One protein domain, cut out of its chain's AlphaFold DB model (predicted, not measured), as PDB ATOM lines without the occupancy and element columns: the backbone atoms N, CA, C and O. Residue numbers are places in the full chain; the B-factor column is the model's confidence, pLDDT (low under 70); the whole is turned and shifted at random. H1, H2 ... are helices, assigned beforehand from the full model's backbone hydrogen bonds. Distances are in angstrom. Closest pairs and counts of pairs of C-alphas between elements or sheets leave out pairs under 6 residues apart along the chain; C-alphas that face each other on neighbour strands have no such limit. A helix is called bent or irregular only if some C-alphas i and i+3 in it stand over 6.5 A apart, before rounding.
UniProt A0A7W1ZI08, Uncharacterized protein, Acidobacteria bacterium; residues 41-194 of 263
ATOM      1  N   LEU A  41       4.485  46.393   3.966       87.12
ATOM      2  CA  LEU A  41       3.209  47.017   4.327       87.12
ATOM      3  C   LEU A  41       2.510  46.299   5.496       87.12
ATOM      4  O   LEU A  41       1.939  46.951   6.372       87.12
ATOM      5  N   ARG A  42       2.559  44.957   5.551       87.38
ATOM      6  CA  ARG A  42       2.039  44.190   6.701       87.38
ATOM      7  C   ARG A  42       2.804  44.520   7.977       87.38
ATOM      8  O   ARG A  42       2.193  44.729   9.020       87.38
ATOM      9  N   LYS A  43       4.133  44.583   7.898       91.75
ATOM     10  CA  LYS A  43       4.994  44.910   9.038       91.75
ATOM     11  C   LYS A  43       4.727  46.325   9.559       91.75
ATOM     12  O   LYS A  43       4.590  46.495  10.768       91.75
ATOM     13  N   GLU A  44       4.600  47.306   8.667       92.31
ATOM     14  CA  GLU A  44       4.222  48.681   9.017       92.31
ATOM     15  C   GLU A  44       2.823  48.739   9.639       92.31
ATOM     16  O   GLU A  44       2.638  49.381  10.670       92.31
ATOM     17  N   SER A  45       1.854  48.002   9.085       89.94
ATOM     18  CA  SER A  45       0.492  47.927   9.635       89.94
ATOM     19  C   SER A  45       0.484  47.357  11.056       89.94
ATOM     20  O   SER A  45      -0.144  47.922  11.946       89.94
ATOM     21  N   VAL A  46       1.221  46.270  11.306       94.69
ATOM     22  CA  VAL A  46       1.360  45.689  12.653       94.69
ATOM     23  C   VAL A  46       2.042  46.669  13.609       94.69
ATOM     24  O   VAL A  46       1.600  46.817  14.748       94.69
ATOM     25  N   ALA A  47       3.096  47.362  13.166       95.75
ATOM     26  CA  ALA A  47       3.772  48.370  13.980       95.75
ATOM     27  C   ALA A  47       2.824  49.521  14.361       95.75
ATOM     28  O   ALA A  47       2.749  49.880  15.535       95.75
ATOM     29  N   PHE A  48       2.040  50.017  13.403       95.50
ATOM     30  CA  PHE A  48       1.034  51.052  13.627       95.50
ATOM     31  C   PHE A  48      -0.053  50.609  14.618       95.50
ATOM     32  O   PHE A  48      -0.416  51.360  15.524       95.50
ATOM     33  N   LEU A  49      -0.553  49.373  14.493       96.06
ATOM     34  CA  LEU A  49      -1.542  48.823  15.427       96.06
ATOM     35  C   LEU A  49      -0.982  48.712  16.852       96.06
ATOM     36  O   LEU A  49      -1.685  49.030  17.811       96.06
ATOM     37  N   ARG A  50       0.284  48.304  17.000       96.12
ATOM     38  CA  ARG A  50       0.967  48.235  18.302       96.12
ATOM     39  C   ARG A  50       1.125  49.609  18.935       96.12
ATOM     40  O   ARG A  50       0.786  49.777  20.103       96.12
ATOM     41  N   GLU A  51       1.604  50.586  18.172       96.31
ATOM     42  CA  GLU A  51       1.762  51.968  18.635       96.31
ATOM     43  C   GLU A  51       0.416  52.561  19.063       96.31
ATOM     44  O   GLU A  51       0.268  53.016  20.198       96.31
ATOM     45  N   THR A  52      -0.605  52.427  18.215       95.94
ATOM     46  CA  THR A  52      -1.961  52.901  18.522       95.94
ATOM     47  C   THR A  52      -2.533  52.194  19.753       95.94
ATOM     48  O   THR A  52      -3.195  52.817  20.583       95.94
ATOM     49  N   SER A  53      -2.250  50.900  19.943       94.56
ATOM     50  CA  SER A  53      -2.678  50.178  21.145       94.56
ATOM     51  C   SER A  53      -2.058  50.748  22.425       94.56
ATOM     52  O   SER A  53      -2.722  50.735  23.463       94.56
ATOM     53  N   LEU A  54      -0.817  51.243  22.384       94.50
ATOM     54  CA  LEU A  54      -0.183  51.892  23.536       94.50
ATOM     55  C   LEU A  54      -0.868  53.221  23.871       94.50
ATOM     56  O   LEU A  54      -1.117  53.501  25.045       94.50
ATOM     57  N   GLU A  55      -1.238  54.005  22.859       95.06
ATOM     58  CA  GLU A  55      -1.993  55.248  23.050       95.06
ATOM     59  C   GLU A  55      -3.389  54.981  23.622       95.06
ATOM     60  O   GLU A  55      -3.805  55.630  24.586       95.06
ATOM     61  N   VAL A  56      -4.092  53.974  23.099       94.94
ATOM     62  CA  VAL A  56      -5.418  53.564  23.581       94.94
ATOM     63  C   VAL A  56      -5.381  53.140  25.053       94.94
ATOM     64  O   VAL A  56      -6.294  53.469  25.815       94.94
ATOM     65  N   ASN A  57      -4.299  52.497  25.502       91.12
ATOM     66  CA  ASN A  57      -4.118  52.130  26.909       91.12
ATOM     67  C   ASN A  57      -4.021  53.349  27.844       91.12
ATOM     68  O   ASN A  57      -4.343  53.233  29.027       91.12
ATOM     69  N   SER A  58      -3.633  54.519  27.325       92.38
ATOM     70  CA  SER A  58      -3.568  55.772  28.088       92.38
ATOM     71  C   SER A  58      -4.921  56.490  28.221       92.38
ATOM     72  O   SER A  58      -5.034  57.471  28.962       92.38
ATOM     73  N   LEU A  59      -5.967  56.017  27.528       94.25
ATOM     74  CA  LEU A  59      -7.290  56.634  27.577       94.25
ATOM     75  C   LEU A  59      -7.908  56.544  28.977       94.25
ATOM     76  O   LEU A  59      -7.843  55.526  29.666       94.25
ATOM     77  N   ARG A  60      -8.577  57.633  29.372       92.31
ATOM     78  CA  ARG A  60      -9.083  57.821  30.739       92.31
ATOM     79  C   ARG A  60     -10.205  56.858  31.128       92.31
ATOM     80  O   ARG A  60     -10.330  56.529  32.303       92.31
ATOM     81  N   THR A  61     -11.074  56.491  30.188       93.94
ATOM     82  CA  THR A  61     -12.277  55.699  30.478       93.94
ATOM     83  C   THR A  61     -12.158  54.289  29.919       93.94
ATOM     84  O   THR A  61     -11.706  54.097  28.787       93.94
ATOM     85  N   LEU A  62     -12.618  53.312  30.707       93.69
ATOM     86  CA  LEU A  62     -12.672  51.909  30.300       93.69
ATOM     87  C   LEU A  62     -13.515  51.741  29.035       93.69
ATOM     88  O   LEU A  62     -13.119  51.019  28.136       93.69
ATOM     89  N   GLU A  63     -14.631  52.458  28.901       91.94
ATOM     90  CA  GLU A  63     -15.510  52.363  27.732       91.94
ATOM     91  C   GLU A  63     -14.817  52.748  26.425       91.94
ATOM     92  O   GLU A  63     -15.046  52.111  25.393       91.94
ATOM     93  N   ASN A  64     -13.971  53.782  26.469       91.88
ATOM     94  CA  ASN A  64     -13.228  54.211  25.292       91.88
ATOM     95  C   ASN A  64     -12.144  53.184  24.981       91.88
ATOM     96  O   ASN A  64     -12.044  52.743  23.840       91.88
ATOM     97  N   ARG A  65     -11.393  52.755  26.004       95.25
ATOM     98  CA  ARG A  65     -10.350  51.740  25.847       95.25
ATOM     99  C   ARG A  65     -10.910  50.449  25.255       95.25
ATOM    100  O   ARG A  65     -10.434  50.015  24.220       95.25
ATOM    101  N   ILE A  66     -11.994  49.918  25.818       95.75
ATOM    102  CA  ILE A  66     -12.690  48.718  25.338       95.75
ATOM    103  C   ILE A  66     -13.076  48.842  23.862       95.75
ATOM    104  O   ILE A  66     -12.779  47.939  23.085       95.75
ATOM    105  N   SER A  67     -13.723  49.949  23.474       90.62
ATOM    106  CA  SER A  67     -14.184  50.148  22.093       90.62
ATOM    107  C   SER A  67     -13.015  50.146  21.106       90.62
ATOM    108  O   SER A  67     -13.034  49.395  20.138       90.62
ATOM    109  N   PHE A  68     -11.969  50.936  21.368       94.19
ATOM    110  CA  PHE A  68     -10.819  51.019  20.466       94.19
ATOM    111  C   PHE A  68      -9.967  49.745  20.484       94.19
ATOM    112  O   PHE A  68      -9.573  49.259  19.428       94.19
ATOM    113  N   SER A  69      -9.702  49.169  21.658       95.50
ATOM    114  CA  SER A  69      -8.897  47.952  21.786       95.50
ATOM    115  C   SER A  69      -9.560  46.743  21.126       95.50
ATOM    116  O   SER A  69      -8.842  45.906  20.587       95.50
ATOM    117  N   ALA A  70     -10.895  46.651  21.122       95.44
ATOM    118  CA  ALA A  70     -11.608  45.591  20.409       95.44
ATOM    119  C   ALA A  70     -11.395  45.687  18.891       95.44
ATOM    120  O   ALA A  70     -11.047  44.691  18.266       95.44
ATOM    121  N   GLU A  71     -11.522  46.886  18.318       94.81
ATOM    122  CA  GLU A  71     -11.289  47.115  16.886       94.81
ATOM    123  C   GLU A  71      -9.829  46.853  16.499       94.81
ATOM    124  O   GLU A  71      -9.548  46.160  15.519       94.81
ATOM    125  N   LEU A  72      -8.877  47.343  17.300       96.62
ATOM    126  CA  LEU A  72      -7.456  47.088  17.064       96.62
ATOM    127  C   LEU A  72      -7.123  45.592  17.146       96.62
ATOM    128  O   LEU A  72      -6.314  45.113  16.354       96.62
ATOM    129  N   ALA A  73      -7.751  44.848  18.062       97.19
ATOM    130  CA  ALA A  73      -7.574  43.403  18.171       97.19
ATOM    131  C   ALA A  73      -8.114  42.668  16.933       97.19
ATOM    132  O   ALA A  73      -7.416  41.812  16.389       97.19
ATOM    133  N   SER A  74      -9.302  43.037  16.442       95.56
ATOM    134  CA  SER A  74      -9.861  42.484  15.201       95.56
ATOM    135  C   SER A  74      -8.942  42.740  14.002       95.56
ATOM    136  O   SER A  74      -8.659  41.832  13.223       95.56
ATOM    137  N   LEU A  75      -8.398  43.958  13.878       95.25
ATOM    138  CA  LEU A  75      -7.441  44.294  12.817       95.25
ATOM    139  C   LEU A  75      -6.117  43.531  12.960       95.25
ATOM    140  O   LEU A  75      -5.557  43.063  11.963       95.25
ATOM    141  N   MET A  76      -5.625  43.376  14.192       96.56
ATOM    142  CA  MET A  76      -4.409  42.618  14.472       96.56
ATOM    143  C   MET A  76      -4.564  41.149  14.071       96.56
ATOM    144  O   MET A  76      -3.607  40.557  13.579       96.56
ATOM    145  N   TRP A  77      -5.766  40.573  14.192       96.38
ATOM    146  CA  TRP A  77      -6.003  39.151  13.924       96.38
ATOM    147  C   TRP A  77      -5.581  38.718  12.518       96.38
ATOM    148  O   TRP A  77      -5.073  37.614  12.332       96.38
ATOM    149  N   PHE A  78      -5.745  39.591  11.523       91.88
ATOM    150  CA  PHE A  78      -5.375  39.301  10.135       91.88
ATOM    151  C   PHE A  78      -3.861  39.200   9.901       91.88
ATOM    152  O   PHE A  78      -3.446  38.696   8.857       91.88
ATOM    153  N   ASN A  79      -3.041  39.678  10.841       91.50
ATOM    154  CA  ASN A  79      -1.587  39.748  10.700       91.50
ATOM    155  C   ASN A  79      -0.844  38.951  11.784       91.50
ATOM    156  O   ASN A  79       0.130  38.271  11.473       91.50
ATOM    157  N   ASP A  80      -1.305  39.016  13.035       94.31
ATOM    158  CA  ASP A  80      -0.746  38.295  14.179       94.31
ATOM    159  C   ASP A  80      -1.880  37.822  15.107       94.31
ATOM    160  O   ASP A  80      -2.327  38.525  16.014       94.31
ATOM    161  N   GLU A  81      -2.359  36.596  14.878       95.44
ATOM    162  CA  GLU A  81      -3.423  35.988  15.687       95.44
ATOM    163  C   GLU A  81      -3.051  35.914  17.178       95.44
ATOM    164  O   GLU A  81      -3.897  36.120  18.051       95.44
ATOM    165  N   LYS A  82      -1.791  35.608  17.503       96.19
ATOM    166  CA  LYS A  82      -1.366  35.428  18.896       96.19
ATOM    167  C   LYS A  82      -1.421  36.753  19.650       96.19
ATOM    168  O   LYS A  82      -1.870  36.803  20.800       96.19
ATOM    169  N   GLU A  83      -0.968  37.821  19.009       96.06
ATOM    170  CA  GLU A  83      -1.058  39.161  19.568       96.06
ATOM    171  C   GLU A  83      -2.508  39.638  19.644       96.06
ATOM    172  O   GLU A  83      -2.931  40.097  20.701       96.06
ATOM    173  N   ALA A  84      -3.313  39.415  18.603       97.19
ATOM    174  CA  ALA A  84      -4.738  39.742  18.608       97.19
ATOM    175  C   ALA A  84      -5.498  39.066  19.760       97.19
ATOM    176  O   ALA A  84      -6.273  39.712  20.464       97.19
ATOM    177  N   ARG A  85      -5.222  37.781  20.029       96.69
ATOM    178  CA  ARG A  85      -5.753  37.067  21.204       96.69
ATOM    179  C   ARG A  85      -5.363  37.757  22.506       96.69
ATOM    180  O   ARG A  85      -6.200  37.897  23.392       96.69
ATOM    181  N   THR A  86      -4.116  38.203  22.622       96.38
ATOM    182  CA  THR A  86      -3.632  38.937  23.803       96.38
ATOM    183  C   THR A  86      -4.352  40.281  23.949       96.38
ATOM    184  O   THR A  86      -4.774  40.632  25.048       96.38
ATOM    185  N   MET A  87      -4.575  40.999  22.847       96.50
ATOM    186  CA  MET A  87      -5.334  42.252  22.840       96.50
ATOM    187  C   MET A  87      -6.798  42.035  23.239       96.50
ATOM    188  O   MET A  87      -7.317  42.775  24.073       96.50
ATOM    189  N   PHE A  88      -7.452  40.981  22.737       97.50
ATOM    190  CA  PHE A  88      -8.800  40.618  23.177       97.50
ATOM    191  C   PHE A  88      -8.849  40.259  24.666       97.50
ATOM    192  O   PHE A  88      -9.804  40.637  25.335       97.50
ATOM    193  N   GLN A  89      -7.828  39.603  25.225       96.19
ATOM    194  CA  GLN A  89      -7.768  39.368  26.674       96.19
ATOM    195  C   GLN A  89      -7.724  40.678  27.471       96.19
ATOM    196  O   GLN A  89      -8.402  40.796  28.492       96.19
ATOM    197  N   THR A  90      -7.006  41.696  26.991       95.00
ATOM    198  CA  THR A  90      -7.043  43.039  27.593       95.00
ATOM    199  C   THR A  90      -8.453  43.634  27.546       95.00
ATOM    200  O   THR A  90      -8.961  44.067  28.579       95.00
ATOM    201  N   VAL A  91      -9.134  43.562  26.394       97.06
ATOM    202  CA  VAL A  91     -10.530  44.021  26.235       97.06
ATOM    203  C   VAL A  91     -11.469  43.308  27.211       97.06
ATOM    204  O   VAL A  91     -12.307  43.944  27.850       97.06
ATOM    205  N   ILE A  92     -11.325  41.988  27.346       97.19
ATOM    206  CA  ILE A  92     -12.122  41.154  28.254       97.19
ATOM    207  C   ILE A  92     -11.923  41.597  29.707       97.19
ATOM    208  O   ILE A  92     -12.902  41.758  30.439       97.19
ATOM    209  N   ASN A  93     -10.675  41.822  30.119       95.75
ATOM    210  CA  ASN A  93     -10.344  42.253  31.475       95.75
ATOM    211  C   ASN A  93     -10.901  43.647  31.782       95.75
ATOM    212  O   ASN A  93     -11.543  43.833  32.818       95.75
ATOM    213  N   ASP A  94     -10.736  44.595  30.860       96.25
ATOM    214  CA  ASP A  94     -11.281  45.948  30.995       96.25
ATOM    215  C   ASP A  94     -12.806  45.939  31.084       96.25
ATOM    216  O   ASP A  94     -13.398  46.616  31.927       96.25
ATOM    217  N   PHE A  95     -13.460  45.136  30.242       97.75
ATOM    218  CA  PHE A  95     -14.908  44.996  30.266       97.75
ATOM    219  C   PHE A  95     -15.395  44.359  31.569       97.75
ATOM    220  O   PHE A  95     -16.374  44.823  32.157       97.75
ATOM    221  N   ARG A  96     -14.708  43.321  32.060       96.38
ATOM    222  CA  ARG A  96     -15.029  42.688  33.344       96.38
ATOM    223  C   ARG A  96     -14.915  43.686  34.494       96.38
ATOM    224  O   ARG A  96     -15.792  43.702  35.361       96.38
ATOM    225  N   GLN A  97     -13.871  44.513  34.492       95.88
ATOM    226  CA  GLN A  97     -13.700  45.576  35.476       95.88
ATOM    227  C   GLN A  97     -14.868  46.571  35.407       95.88
ATOM    228  O   GLN A  97     -15.546  46.770  36.413       95.88
ATOM    229  N   LEU A  98     -15.163  47.110  34.220       96.56
ATOM    230  CA  LEU A  98     -16.265  48.053  34.003       96.56
ATOM    231  C   LEU A  98     -17.609  47.491  34.492       96.56
ATOM    232  O   LEU A  98     -18.360  48.164  35.198       96.56
ATOM    233  N   LEU A  99     -17.915  46.244  34.125       96.06
ATOM    234  CA  LEU A  99     -19.163  45.586  34.504       96.06
ATOM    235  C   LEU A  99     -19.272  45.424  36.023       96.06
ATOM    236  O   LEU A  99     -20.321  45.712  36.593       96.06
ATOM    237  N   THR A 100     -18.188  45.000  36.675       94.75
ATOM    238  CA  THR A 100     -18.153  44.797  38.131       94.75
ATOM    239  C   THR A 100     -18.277  46.126  38.882       94.75
ATOM    240  O   THR A 100     -18.979  46.202  39.888       94.75
ATOM    241  N   GLU A 101     -17.658  47.200  38.381       95.31
ATOM    242  CA  GLU A 101     -17.799  48.549  38.943       95.31
ATOM    243  C   GLU A 101     -19.249  49.049  38.876       95.31
ATOM    244  O   GLU A 101     -19.739  49.672  39.824       95.31
ATOM    245  N   TYR A 102     -19.953  48.776  37.776       94.88
ATOM    246  CA  TYR A 102     -21.362  49.140  37.625       94.88
ATOM    247  C   TYR A 102     -22.297  48.274  38.467       94.88
ATOM    248  O   TYR A 102     -23.197  48.810  39.113       94.88
ATOM    249  N   ASP A 103     -22.057  46.968  38.526       93.00
ATOM    250  CA  ASP A 103     -22.809  46.036  39.370       93.00
ATOM    251  C   ASP A 103     -22.690  46.383  40.866       93.00
ATOM    252  O   ASP A 103     -23.691  46.435  41.588       93.00
ATOM    253  N   ALA A 104     -21.485  46.730  41.330       93.44
ATOM    254  CA  ALA A 104     -21.253  47.163  42.707       93.44
ATOM    255  C   ALA A 104     -22.008  48.462  43.047       93.44
ATOM    256  O   ALA A 104     -22.588  48.582  44.130       93.44
ATOM    257  N   GLN A 105     -22.049  49.424  42.119       93.38
ATOM    258  CA  GLN A 105     -22.802  50.671  42.290       93.38
ATOM    259  C   GLN A 105     -24.321  50.451  42.269       93.38
ATOM    260  O   GLN A 105     -25.041  51.074  43.048       93.38
ATOM    261  N   LEU A 106     -24.831  49.557  41.417       90.75
ATOM    262  CA  LEU A 106     -26.250  49.186  41.433       90.75
ATOM    263  C   LEU A 106     -26.648  48.562  42.770       90.75
ATOM    264  O   LEU A 106     -27.681  48.919  43.344       90.75
ATOM    265  N   THR A 107     -25.796  47.669  43.273       89.44
ATOM    266  CA  THR A 107     -26.003  46.981  44.546       89.44
ATOM    267  C   THR A 107     -26.002  47.963  45.715       89.44
ATOM    268  O   THR A 107     -26.919  47.931  46.534       89.44
ATOM    269  N   SER A 108     -25.039  48.889  45.775       90.38
ATOM    270  CA  SER A 108     -24.962  49.880  46.859       90.38
ATOM    271  C   SER A 108     -26.140  50.859  46.868       90.38
ATOM    272  O   SER A 108     -26.554  51.327  47.928       90.38
ATOM    273  N   LEU A 109     -26.727  51.134  45.701       89.44
ATOM    274  CA  LEU A 109     -27.903  51.990  45.555       89.44
ATOM    275  C   LEU A 109     -29.239  51.249  45.749       89.44
ATOM    276  O   LEU A 109     -30.304  51.878  45.676       89.44
ATOM    277  N   GLY A 110     -29.206  49.934  45.990       85.44
ATOM    278  CA  GLY A 110     -30.397  49.106  46.178       85.44
ATOM    279  C   GLY A 110     -31.313  49.103  44.953       85.44
ATOM    280  O   GLY A 110     -32.535  49.151  45.099       85.44
ATOM    281  N   VAL A 111     -30.742  49.138  43.744       82.06
ATOM    282  CA  VAL A 111     -31.525  49.060  42.505       82.06
ATOM    283  C   VAL A 111     -31.938  47.607  42.281       82.06
ATOM    284  O   VAL A 111     -31.096  46.740  42.052       82.06
ATOM    285  N   ALA A 112     -33.240  47.337  42.355       76.25
ATOM    286  CA  ALA A 112     -33.801  46.047  41.973       76.25
ATOM    287  C   ALA A 112     -34.005  45.977  40.446       76.25
ATOM    288  O   ALA A 112     -34.275  47.011  39.832       76.25
ATOM    289  N   PRO A 113     -33.959  44.783  39.826       71.19
ATOM    290  CA  PRO A 113     -34.195  44.628  38.386       71.19
ATOM    291  C   PRO A 113     -35.551  45.152  37.919       71.19
ATOM    292  O   PRO A 113     -35.655  45.739  36.850       71.19
ATOM    293  N   GLU A 114     -36.574  45.017  38.758       71.75
ATOM    294  CA  GLU A 114     -37.934  45.501  38.493       71.75
ATOM    295  C   GLU A 114     -38.027  47.036  38.476       71.75
ATOM    296  O   GLU A 114     -38.922  47.604  37.862       71.75
ATOM    297  N   MET A 115     -37.075  47.714  39.127       63.16
ATOM    298  CA  MET A 115     -36.986  49.176  39.212       63.16
ATOM    299  C   MET A 115     -36.079  49.769  38.127       63.16
ATOM    300  O   MET A 115     -35.889  50.986  38.079       63.16
ATOM    301  N   ALA A 116     -35.476  48.928  37.284       66.38
ATOM    302  CA  ALA A 116     -34.544  49.349  36.254       66.38
ATOM    303  C   ALA A 116     -35.279  49.893  35.018       66.38
ATOM    304  O   ALA A 116     -35.255  49.294  33.945       66.38
ATOM    305  N   ASP A 117     -35.925  51.052  35.158       70.62
ATOM    306  CA  ASP A 117     -36.480  51.764  34.011       70.62
ATOM    307  C   ASP A 117     -35.369  52.511  33.255       70.62
ATOM    308  O   ASP A 117     -34.969  53.628  33.592       70.62
ATOM    309  N   VAL A 118     -34.858  51.865  32.205       68.12
ATOM    310  CA  VAL A 118     -33.820  52.414  31.318       68.12
ATOM    311  C   VAL A 118     -34.332  53.627  30.517       68.12
ATOM    312  O   VAL A 118     -33.520  54.445  30.074       68.12
ATOM    313  N   TYR A 119     -35.654  53.780  30.369       69.62
ATOM    314  CA  TYR A 119     -36.310  54.822  29.570       69.62
ATOM    315  C   TYR A 119     -36.843  55.999  30.385       69.62
ATOM    316  O   TYR A 119     -37.257  57.000  29.794       69.62
ATOM    317  N   SER A 120     -36.795  55.917  31.716       74.00
ATOM    318  CA  SER A 120     -37.115  57.043  32.592       74.00
ATOM    319  C   SER A 120     -36.332  58.280  32.155       74.00
ATOM    320  O   SER A 120     -35.174  58.152  31.773       74.00
ATOM    321  N   THR A 121     -36.915  59.478  32.204       74.81
ATOM    322  CA  THR A 121     -36.198  60.748  31.968       74.81
ATOM    323  C   THR A 121     -35.545  61.296  33.239       74.81
ATOM    324  O   THR A 121     -34.848  62.310  33.186       74.81
ATOM    325  N   ASP A 122     -35.716  60.599  34.367       76.50
ATOM    326  CA  ASP A 122     -35.096  60.929  35.645       76.50
ATOM    327  C   ASP A 122     -33.561  60.947  35.534       76.50
ATOM    328  O   ASP A 122     -32.933  60.145  34.830       76.50
ATOM    329  N   THR A 123     -32.943  61.897  36.228       77.38
ATOM    330  CA  THR A 123     -31.492  62.099  36.278       77.38
ATOM    331  C   THR A 123     -30.890  61.659  37.607       77.38
ATOM    332  O   THR A 123     -29.701  61.888  37.832       77.38
ATOM    333  N   SER A 124     -31.655  60.990  38.475       85.62
ATOM    334  CA  SER A 124     -31.129  60.419  39.714       85.62
ATOM    335  C   SER A 124     -29.933  59.490  39.471       85.62
ATOM    336  O   SER A 124     -29.798  58.846  38.424       85.62
ATOM    337  N   SER A 125     -29.050  59.389  40.469       85.44
ATOM    338  CA  SER A 125     -27.868  58.521  40.405       85.44
ATOM    339  C   SER A 125     -28.232  57.070  40.080       85.44
ATOM    340  O   SER A 125     -27.505  56.425  39.330       85.44
ATOM    341  N   LYS A 126     -29.386  56.586  40.573       86.81
ATOM    342  CA  LYS A 126     -29.933  55.249  40.290       86.81
ATOM    343  C   LYS A 126     -30.218  55.056  38.803       86.81
ATOM    344  O   LYS A 126     -29.747  54.090  38.204       86.81
ATOM    345  N   THR A 127     -30.935  55.993  38.193       86.75
ATOM    346  CA  THR A 127     -31.280  55.928  36.768       86.75
ATOM    347  C   THR A 127     -30.027  56.029  35.896       86.75
ATOM    348  O   THR A 127     -29.865  55.263  34.946       86.75
ATOM    349  N   GLN A 128     -29.078  56.902  36.249       88.56
ATOM    350  CA  GLN A 128     -27.821  57.033  35.507       88.56
ATOM    351  C   GLN A 128     -26.978  55.750  35.529       88.56
ATOM    352  O   GLN A 128     -26.512  55.318  34.471       88.56
ATOM    353  N   ILE A 129     -26.787  55.129  36.701       91.38
ATOM    354  CA  ILE A 129     -26.003  53.890  36.788       91.38
ATOM    355  C   ILE A 129     -26.701  52.732  36.071       91.38
ATOM    356  O   ILE A 129     -26.047  51.951  35.387       91.38
ATOM    357  N   THR A 130     -28.034  52.679  36.139       90.00
ATOM    358  CA  THR A 130     -28.843  51.669  35.449       90.00
ATOM    359  C   THR A 130     -28.620  51.756  33.943       90.00
ATOM    360  O   THR A 130     -28.257  50.765  33.310       90.00
ATOM    361  N   ARG A 131     -28.724  52.956  33.356       89.44
ATOM    362  CA  ARG A 131     -28.454  53.156  31.921       89.44
ATOM    363  C   ARG A 131     -27.027  52.763  31.540       89.44
ATOM    364  O   ARG A 131     -26.832  52.138  30.501       89.44
ATOM    365  N   LYS A 132     -26.032  53.110  32.362       92.38
ATOM    366  CA  LYS A 132     -24.627  52.739  32.128       92.38
ATOM    367  C   LYS A 132     -24.423  51.225  32.144       92.38
ATOM    368  O   LYS A 132     -23.798  50.699  31.226       92.38
ATOM    369  N   PHE A 133     -25.010  50.532  33.117       92.88
ATOM    370  CA  PHE A 133     -24.963  49.077  33.211       92.88
ATOM    371  C   PHE A 133     -25.580  48.412  31.976       92.88
ATOM    372  O   PHE A 133     -24.911  47.639  31.298       92.88
ATOM    373  N   PHE A 134     -26.814  48.768  31.602       90.06
ATOM    374  CA  PHE A 134     -27.456  48.175  30.421       90.06
ATOM    375  C   PHE A 134     -26.764  48.560  29.109       90.06
ATOM    376  O   PHE A 134     -26.692  47.748  28.186       90.06
ATOM    377  N   LYS A 135     -26.167  49.756  29.028       91.81
ATOM    378  CA  LYS A 135     -25.289  50.111  27.909       91.81
ATOM    379  C   LYS A 135     -24.068  49.189  27.851       91.81
ATOM    380  O   LYS A 135     -23.738  48.721  26.765       91.81
ATOM    381  N   ALA A 136     -23.434  48.886  28.985       94.06
ATOM    382  CA  ALA A 136     -22.324  47.935  29.041       94.06
ATOM    383  C   ALA A 136     -22.763  46.523  28.614       94.06
ATOM    384  O   ALA A 136     -22.062  45.882  27.838       94.06
ATOM    385  N   ILE A 137     -23.957  46.064  29.004       92.62
ATOM    386  CA  ILE A 137     -24.521  44.791  28.515       92.62
ATOM    387  C   ILE A 137     -24.682  44.782  26.984       92.62
ATOM    388  O   ILE A 137     -24.358  43.788  26.338       92.62
ATOM    389  N   ASN A 138     -25.104  45.888  26.368       90.06
ATOM    390  CA  ASN A 138     -25.169  45.978  24.903       90.06
ATOM    391  C   ASN A 138     -23.777  45.972  24.248       90.06
ATOM    392  O   ASN A 138     -23.589  45.392  23.178       90.06
ATOM    393  N   VAL A 139     -22.786  46.602  24.883       92.69
ATOM    394  CA  VAL A 139     -21.380  46.559  24.441       92.69
ATOM    395  C   VAL A 139     -20.813  45.140  24.559       92.69
ATOM    396  O   VAL A 139     -20.103  44.699  23.660       92.69
ATOM    397  N   ARG A 140     -21.204  44.373  25.584       94.81
ATOM    398  CA  ARG A 140     -20.835  42.956  25.749       94.81
ATOM    399  C   ARG A 140     -21.149  42.133  24.504       94.81
ATOM    400  O   ARG A 140     -20.310  41.373  24.040       94.81
ATOM    401  N   GLN A 141     -22.339  42.304  23.930       92.00
ATOM    402  CA  GLN A 141     -22.714  41.593  22.705       92.00
ATOM    403  C   GLN A 141     -21.867  42.013  21.499       92.00
ATOM    404  O   GLN A 141     -21.580  41.180  20.645       92.00
ATOM    405  N   GLN A 142     -21.465  43.282  21.409       92.50
ATOM    406  CA  GLN A 142     -20.620  43.774  20.314       92.50
ATOM    407  C   GLN A 142     -19.202  43.205  20.404       92.50
ATOM    408  O   GLN A 142     -18.715  42.658  19.420       92.50
ATOM    409  N   ILE A 143     -18.594  43.225  21.593       95.12
ATOM    410  CA  ILE A 143     -17.279  42.608  21.832       95.12
ATOM    411  C   ILE A 143     -17.331  41.117  21.501       95.12
ATOM    412  O   ILE A 143     -16.475  40.607  20.786       95.12
ATOM    413  N   ALA A 144     -18.360  40.410  21.975       95.25
ATOM    414  CA  ALA A 144     -18.483  38.984  21.715       95.25
ATOM    415  C   ALA A 144     -18.655  38.678  20.218       95.25
ATOM    416  O   ALA A 144     -18.123  37.679  19.749       95.25
ATOM    417  N   LYS A 145     -19.349  39.534  19.455       93.75
ATOM    418  CA  LYS A 145     -19.437  39.407  17.990       93.75
ATOM    419  C   LYS A 145     -18.080  39.617  17.321       93.75
ATOM    420  O   LYS A 145     -17.700  38.768  16.526       93.75
ATOM    421  N   ALA A 146     -17.349  40.668  17.694       94.25
ATOM    422  CA  ALA A 146     -16.012  40.941  17.164       94.25
ATOM    423  C   ALA A 146     -15.046  39.774  17.430       94.25
ATOM    424  O   ALA A 146     -14.353  39.314  16.529       94.25
ATOM    425  N   ILE A 147     -15.068  39.211  18.644       96.69
ATOM    426  CA  ILE A 147     -14.287  38.010  18.959       96.69
ATOM    427  C   ILE A 147     -14.770  36.818  18.114       96.69
ATOM    428  O   ILE A 147     -13.951  36.091  17.559       96.69
ATOM    429  N   ALA A 148     -16.086  36.609  17.987       95.81
ATOM    430  CA  ALA A 148     -16.665  35.429  17.338       95.81
ATOM    431  C   ALA A 148     -16.398  35.332  15.832       95.81
ATOM    432  O   ALA A 148     -16.399  34.221  15.297       95.81
ATOM    433  N   GLU A 149     -16.157  36.458  15.156       93.94
ATOM    434  CA  GLU A 149     -15.720  36.487  13.751       93.94
ATOM    435  C   GLU A 149     -14.429  35.687  13.539       93.94
ATOM    436  O   GLU A 149     -14.213  35.092  12.480       93.94
ATOM    437  N   HIS A 150     -13.608  35.598  14.581       94.56
ATOM    438  CA  HIS A 150     -12.301  34.975  14.536       94.56
ATOM    439  C   HIS A 150     -12.234  33.706  15.396       94.56
ATOM    440  O   HIS A 150     -11.884  32.619  14.916       94.56
ATOM    441  N   ASP A 151     -12.665  33.816  16.651       95.69
ATOM    442  CA  ASP A 151     -12.660  32.759  17.652       95.69
ATOM    443  C   ASP A 151     -14.010  32.660  18.388       95.69
ATOM    444  O   ASP A 151     -14.240  33.315  19.409       95.69
ATOM    445  N   PRO A 152     -14.922  31.796  17.913       96.25
ATOM    446  CA  PRO A 152     -16.223  31.634  18.547       96.25
ATOM    447  C   PRO A 152     -16.139  30.983  19.937       96.25
ATOM    448  O   PRO A 152     -17.048  31.182  20.742       96.25
ATOM    449  N   GLN A 153     -15.066  30.244  20.253       95.69
ATOM    450  CA  GLN A 153     -14.882  29.668  21.586       95.69
ATOM    451  C   GLN A 153     -14.492  30.753  22.592       95.69
ATOM    452  O   GLN A 153     -15.122  30.850  23.644       95.69
ATOM    453  N   LEU A 154     -13.521  31.607  22.253       96.44
ATOM    454  CA  LEU A 154     -13.143  32.740  23.102       96.44
ATOM    455  C   LEU A 154     -14.333  33.683  23.328       96.44
ATOM    456  O   LEU A 154     -14.545  34.159  24.442       96.44
ATOM    457  N   ALA A 155     -15.147  33.913  22.294       97.12
ATOM    458  CA  ALA A 155     -16.368  34.701  22.417       97.12
ATOM    459  C   ALA A 155     -17.356  34.076  23.411       97.12
ATOM    460  O   ALA A 155     -17.921  34.789  24.239       97.12
ATOM    461  N   PHE A 156     -17.552  32.754  23.354       95.94
ATOM    462  CA  PHE A 156     -18.438  32.031  24.267       95.94
ATOM    463  C   PHE A 156     -17.949  32.117  25.718       95.94
ATOM    464  O   PHE A 156     -18.737  32.386  26.629       95.94
ATOM    465  N   GLU A 157     -16.651  31.922  25.940       94.62
ATOM    466  CA  GLU A 157     -16.023  32.022  27.262       94.62
ATOM    467  C   GLU A 157     -16.176  33.435  27.832       94.62
ATOM    468  O   GLU A 157     -16.759  33.596  28.901       94.62
ATOM    469  N   PHE A 158     -15.795  34.469  27.073       95.56
ATOM    470  CA  PHE A 158     -16.004  35.870  27.456       95.56
ATOM    471  C   PHE A 158     -17.459  36.152  27.837       95.56
ATOM    472  O   PHE A 158     -17.741  36.761  28.875       95.56
ATOM    473  N   PHE A 159     -18.393  35.721  26.990       91.69
ATOM    474  CA  PHE A 159     -19.803  35.995  27.184       91.69
ATOM    475  C   PHE A 159     -20.300  35.314  28.463       91.69
ATOM    476  O   PHE A 159     -20.828  35.980  29.351       91.69
ATOM    477  N   THR A 160     -20.062  34.017  28.631       91.88
ATOM    478  CA  THR A 160     -20.518  33.290  29.825       91.88
ATOM    479  C   THR A 160     -19.848  33.780  31.112       91.88
ATOM    480  O   THR A 160     -20.540  34.003  32.108       91.88
ATOM    481  N   ASP A 161     -18.543  34.047  31.096       93.56
ATOM    482  CA  ASP A 161     -17.802  34.504  32.274       93.56
ATOM    483  C   ASP A 161     -18.277  35.877  32.757       93.56
ATOM    484  O   ASP A 161     -18.470  36.092  33.957       93.56
ATOM    485  N   THR A 162     -18.539  36.804  31.836       94.62
ATOM    486  CA  THR A 162     -19.023  38.145  32.194       94.62
ATOM    487  C   THR A 162     -20.448  38.137  32.742       94.62
ATOM    488  O   THR A 162     -20.736  38.918  33.644       94.62
ATOM    489  N   ALA A 163     -21.322  37.222  32.303       92.94
ATOM    490  CA  ALA A 163     -22.621  37.033  32.955       92.94
ATOM    491  C   ALA A 163     -22.454  36.551  34.405       92.94
ATOM    492  O   ALA A 163     -23.095  37.079  35.315       92.94
ATOM    493  N   THR A 164     -21.552  35.593  34.651       91.62
ATOM    494  CA  THR A 164     -21.328  35.066  36.011       91.62
ATOM    495  C   THR A 164     -20.724  36.087  36.977       91.62
ATOM    496  O   THR A 164     -20.908  35.949  38.185       91.62
ATOM    497  N   ALA A 165     -20.055  37.123  36.461       93.19
ATOM    498  CA  ALA A 165     -19.480  38.199  37.266       93.19
ATOM    499  C   ALA A 165     -20.535  39.129  37.897       93.19
ATOM    500  O   ALA A 165     -20.226  39.812  38.869       93.19
ATOM    501  N   ILE A 166     -21.772  39.140  37.387       93.12
ATOM    502  CA  ILE A 166     -22.879  39.929  37.947       93.12
ATOM    503  C   ILE A 166     -23.269  39.337  39.304       93.12
ATOM    504  O   ILE A 166     -23.663  38.166  39.384       93.12
ATOM    505  N   SER A 167     -23.166  40.121  40.380       92.56
ATOM    506  CA  SER A 167     -23.377  39.630  41.747       92.56
ATOM    507  C   SER A 167     -24.851  39.382  42.066       92.56
ATOM    508  O   SER A 167     -25.176  38.379  42.705       92.56
ATOM    509  N   ASN A 168     -25.752  40.241  41.580       89.06
ATOM    510  CA  ASN A 168     -27.185  40.121  41.823       89.06
ATOM    511  C   ASN A 168     -27.785  38.937  41.028       89.06
ATOM    512  O   ASN A 168     -27.794  38.974  39.793       89.06
ATOM    513  N   PRO A 169     -28.342  37.902  41.693       89.88
ATOM    514  CA  PRO A 169     -28.842  36.702  41.017       89.88
ATOM    515  C   PRO A 169     -29.998  36.962  40.048       89.88
ATOM    516  O   PRO A 169     -30.108  36.286  39.025       89.88
ATOM    517  N   THR A 170     -30.858  37.935  40.347       88.25
ATOM    518  CA  THR A 170     -32.008  38.266  39.501       88.25
ATOM    519  C   THR A 170     -31.552  38.999  38.241       88.25
ATOM    520  O   THR A 170     -31.977  38.626  37.148       88.25
ATOM    521  N   PHE A 171     -30.626  39.962  38.360       88.06
ATOM    522  CA  PHE A 171     -29.999  40.577  37.183       88.06
ATOM    523  C   PHE A 171     -29.253  39.539  36.351       88.06
ATOM    524  O   PHE A 171     -29.459  39.480  35.142       88.06
ATOM    525  N   ARG A 172     -28.447  38.676  36.984       91.19
ATOM    526  CA  ARG A 172     -27.733  37.602  36.284       91.19
ATOM    527  C   ARG A 172     -28.693  36.743  35.468       91.19
ATOM    528  O   ARG A 172     -28.478  36.579  34.275       91.19
ATOM    529  N   LYS A 173     -29.781  36.269  36.079       89.12
ATOM    530  CA  LYS A 173     -30.784  35.441  35.401       89.12
ATOM    531  C   LYS A 173     -31.451  36.168  34.229       89.12
ATOM    532  O   LYS A 173     -31.718  35.548  33.205       89.12
ATOM    533  N   GLN A 174     -31.720  37.467  34.365       88.38
ATOM    534  CA  GLN A 174     -32.263  38.281  33.275       88.38
ATOM    535  C   GLN A 174     -31.269  38.396  32.111       88.38
ATOM    536  O   GLN A 174     -31.661  38.222  30.960       88.38
ATOM    537  N   ILE A 175     -29.992  38.658  32.403       90.19
ATOM    538  CA  ILE A 175     -28.943  38.729  31.380       90.19
ATOM    539  C   ILE A 175     -28.760  37.366  30.704       90.19
ATOM    540  O   ILE A 175     -28.878  37.288  29.486       90.19
ATOM    541  N   GLU A 176     -28.599  36.288  31.475       89.56
ATOM    542  CA  GLU A 176     -28.486  34.921  30.948       89.56
ATOM    543  C   GLU A 176     -29.697  34.531  30.085       89.56
ATOM    544  O   GLU A 176     -29.532  33.887  29.056       89.56
ATOM    545  N   GLY A 177     -30.911  34.953  30.456       87.69
ATOM    546  CA  GLY A 177     -32.120  34.721  29.662       87.69
ATOM    547  C   GLY A 177     -32.107  35.438  28.308       87.69
ATOM    548  O   GLY A 177     -32.475  34.844  27.296       87.69
ATOM    549  N   ASN A 178     -31.636  36.686  28.272       87.69
ATOM    550  CA  ASN A 178     -31.488  37.460  27.032       87.69
ATOM    551  C   ASN A 178     -30.361  36.921  26.134       87.69
ATOM    552  O   ASN A 178     -30.354  37.149  24.923       87.69
ATOM    553  N   ASP A 179     -29.414  36.207  26.731       90.44
ATOM    554  CA  ASP A 179     -28.211  35.707  26.084       90.44
ATOM    555  C   ASP A 179     -28.403  34.373  25.355       90.44
ATOM    556  O   ASP A 179     -27.632  34.085  24.439       90.44
ATOM    557  N   ILE A 180     -29.429  33.585  25.708       90.25
ATOM    558  CA  ILE A 180     -29.634  32.192  25.249       90.25
ATOM    559  C   ILE A 180     -29.467  32.040  23.731       90.25
ATOM    560  O   ILE A 180     -28.763  31.143  23.257       90.25
ATOM    561  N   TYR A 181     -30.105  32.923  22.960       91.19
ATOM    562  CA  TYR A 181     -30.054  32.871  21.499       91.19
ATOM    563  C   TYR A 181     -28.632  33.101  20.974       91.19
ATOM    564  O   TYR A 181     -28.149  32.375  20.103       91.19
ATOM    565  N   PHE A 182     -27.934  34.099  21.515       92.75
ATOM    566  CA  PHE A 182     -26.582  34.423  21.079       92.75
ATOM    567  C   PHE A 182     -25.571  33.361  21.529       92.75
ATOM    568  O   PHE A 182     -24.762  32.922  20.717       92.75
ATOM    569  N   GLU A 183     -25.674  32.873  22.769       93.25
ATOM    570  CA  GLU A 183     -24.853  31.776  23.295       93.25
ATOM    571  C   GLU A 183     -24.963  30.529  22.402       93.25
ATOM    572  O   GLU A 183     -23.955  29.946  22.001       93.25
ATOM    573  N   THR A 184     -26.179  30.174  21.985       93.81
ATOM    574  CA  THR A 184     -26.393  29.027  21.094       93.81
ATOM    575  C   THR A 184     -25.842  29.268  19.688       93.81
ATOM    576  O   THR A 184     -25.287  28.359  19.068       93.81
ATOM    577  N   ARG A 185     -25.930  30.495  19.160       94.81
ATOM    578  CA  ARG A 185     -25.277  30.833  17.885       94.81
ATOM    579  C   ARG A 185     -23.763  30.643  17.944       94.81
ATOM    580  O   ARG A 185     -23.194  30.152  16.970       94.81
ATOM    581  N   LEU A 186     -23.128  30.987  19.064       96.56
ATOM    582  CA  LEU A 186     -21.704  30.727  19.273       96.56
ATOM    583  C   LEU A 186     -21.422  29.223  19.329       96.56
ATOM    584  O   LEU A 186     -20.517  28.767  18.640       96.56
ATOM    585  N   LEU A 187     -22.232  28.433  20.043       97.06
ATOM    586  CA  LEU A 187     -22.097  26.967  20.060       97.06
ATOM    587  C   LEU A 187     -22.176  26.359  18.656       97.06
ATOM    588  O   LEU A 187     -21.363  25.505  18.313       97.06
ATOM    589  N   ASN A 188     -23.105  26.829  17.825       96.81
ATOM    590  CA  ASN A 188     -23.208  26.398  16.432       96.81
ATOM    591  C   ASN A 188     -21.961  26.778  15.616       96.81
ATOM    592  O   ASN A 188     -21.463  25.957  14.849       96.81
ATOM    593  N   ALA A 189     -21.420  27.986  15.800       96.38
ATOM    594  CA  ALA A 189     -20.176  28.407  15.151       96.38
ATOM    595  C   ALA A 189     -18.957  27.596  15.635       96.38
ATOM    596  O   ALA A 189     -18.064  27.292  14.846       96.38
ATOM    597  N   ILE A 190     -18.931  27.195  16.908       97.69
ATOM    598  CA  ILE A 190     -17.918  26.280  17.446       97.69
ATOM    599  C   ILE A 190     -18.084  24.901  16.807       97.69
ATOM    600  O   ILE A 190     -17.090  24.343  16.355       97.69
ATOM    601  N   ALA A 191     -19.309  24.378  16.684       97.06
ATOM    602  CA  ALA A 191     -19.584  23.069  16.081       97.06
ATOM    603  C   ALA A 191     -19.161  22.988  14.606       97.06
ATOM    604  O   ALA A 191     -18.851  21.905  14.111       97.06
ATOM    605  N   GLU A 192     -19.104  24.124  13.903       95.00
ATOM    606  CA  GLU A 192     -18.537  24.177  12.553       95.00
ATOM    607  C   GLU A 192     -17.055  23.821  12.513       95.00
ATOM    608  O   GLU A 192     -16.627  23.155  11.571       95.00
ATOM    609  N   LYS A 193     -16.299  24.237  13.536       93.75
ATOM    610  CA  LYS A 193     -14.849  24.040  13.636       93.75
ATOM    611  C   LYS A 193     -14.482  22.788  14.440       93.75
ATOM    612  O   LYS A 193     -13.531  22.097  14.095       93.75
ATOM    613  N   ASN A 194     -15.204  22.513  15.525       96.19
ATOM    614  CA  ASN A 194     -14.925  21.440  16.473       96.19
ATOM    615  C   ASN A 194     -16.208  20.985  17.199       96.19
ATOM    616  O   ASN A 194     -16.700  21.643  18.121       96.19
TER     617      ASN A 194
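AT A GLANCE: This is residues 41 to 194 of the 263 residues of an uncharacterized protein of Acidobacteria bacterium (UniProt A0A7W1ZI08). A slab of nearly parallel and antiparallel helices lies before you, each folding back on the one before it, with H3 and H4 in the middle, H1 at one edge and H6b, the second arm of the bent helix H6, at the opposite edge. H2, H3, H4, H5 and H6b form an up-and-down bundle, helices side by side with each running against the one before it, and the loop of residues 109 to 124 lies at one end of the slab, between the end of H3 and the start of H4. The printed part has 154 residues with six named helices, H1 to H6 in chain order, and no named strand; the class is all helix. It is compact, with a radius of gyration of the C-alphas of 16.9 A and spans of 53 by 38 by 23 A.

HOW THE PARTS SIT: Start at H1, residues 41 to 57, which touches H2, residues 62 to 77, as a hairpin; their closest C-alphas, of Val 56 and Arg 65, are 5.7 A apart. H2 and H3, residues 81 to 108, touch as a hairpin at a shallow tilt of 20 degrees, closest at the C-alphas of Ala 73 and Ala 84, 4.7 A apart. H3 and H4, residues 125 to 148, are a hairpin too, closest at the C-alphas of Tyr 102 and Phe 133, 5.7 A apart. H2, with residues 70 to 74 alone, touches H4, the same way at a shallow tilt of 4 degrees; the closest C-alphas, of Ala 70 and Ile 143, are 6.6 A apart. Next, H5, residues 152 to 164, forms a hairpin with H4, touching its residues 140 to 148 alone, with the C-alphas of Ala 144 and Ala 155 closest at 4.8 A. H3 and H5 only just touch, with 3 pairs of C-alphas within 8 A, the closest those of Arg 96 and Thr 162, 6.2 A apart. H6, residues 169 to 193, was assigned as one helix by its hydrogen bonds but is bent, C-alphas 178 and 181 being 7.3 A apart; its arms H6a, residues 169 to 178, and H6b, residues 181 to 193, stand at a steep tilt of 60 degrees. H5 touches H6b, opposite ways at a shallow tilt of 31 degrees, closest at the C-alphas of Pro 152 and Leu 186, 5.6 A apart. H1 and H6b are apart. Every O i to N i+4 pair is within hydrogen-bond range in H1, H2, H3, H4, H5 and H6a; in H6b 8 of 9 are.

IN THESE COORDINATES: Find C-alpha 41 at (3.209, 47.017, 4.327), where H1 begins its 24.3 A; H2 spans 21.8 A, H3 40.4 A, H4 34.5 A from C-alpha 125 at (-27.868, 58.521, 40.405), H5 18.5 A, H6a 14.3 A and H6b 19.3 A, ending at C-alpha 193, (-14.849, 24.040, 13.636).

THE WHOLE: The C-alphas of Leu 41 and Gly 110 are the two farthest apart, at 53.7 A, and the printed part has no cut. The link from H3 to H4, 16 residues, is long; the other links are tight. Look there too for low confidence: residues 115 to 116 and 118 to 119 are under 70, while the mean pLDDT of the printed part is 91.7.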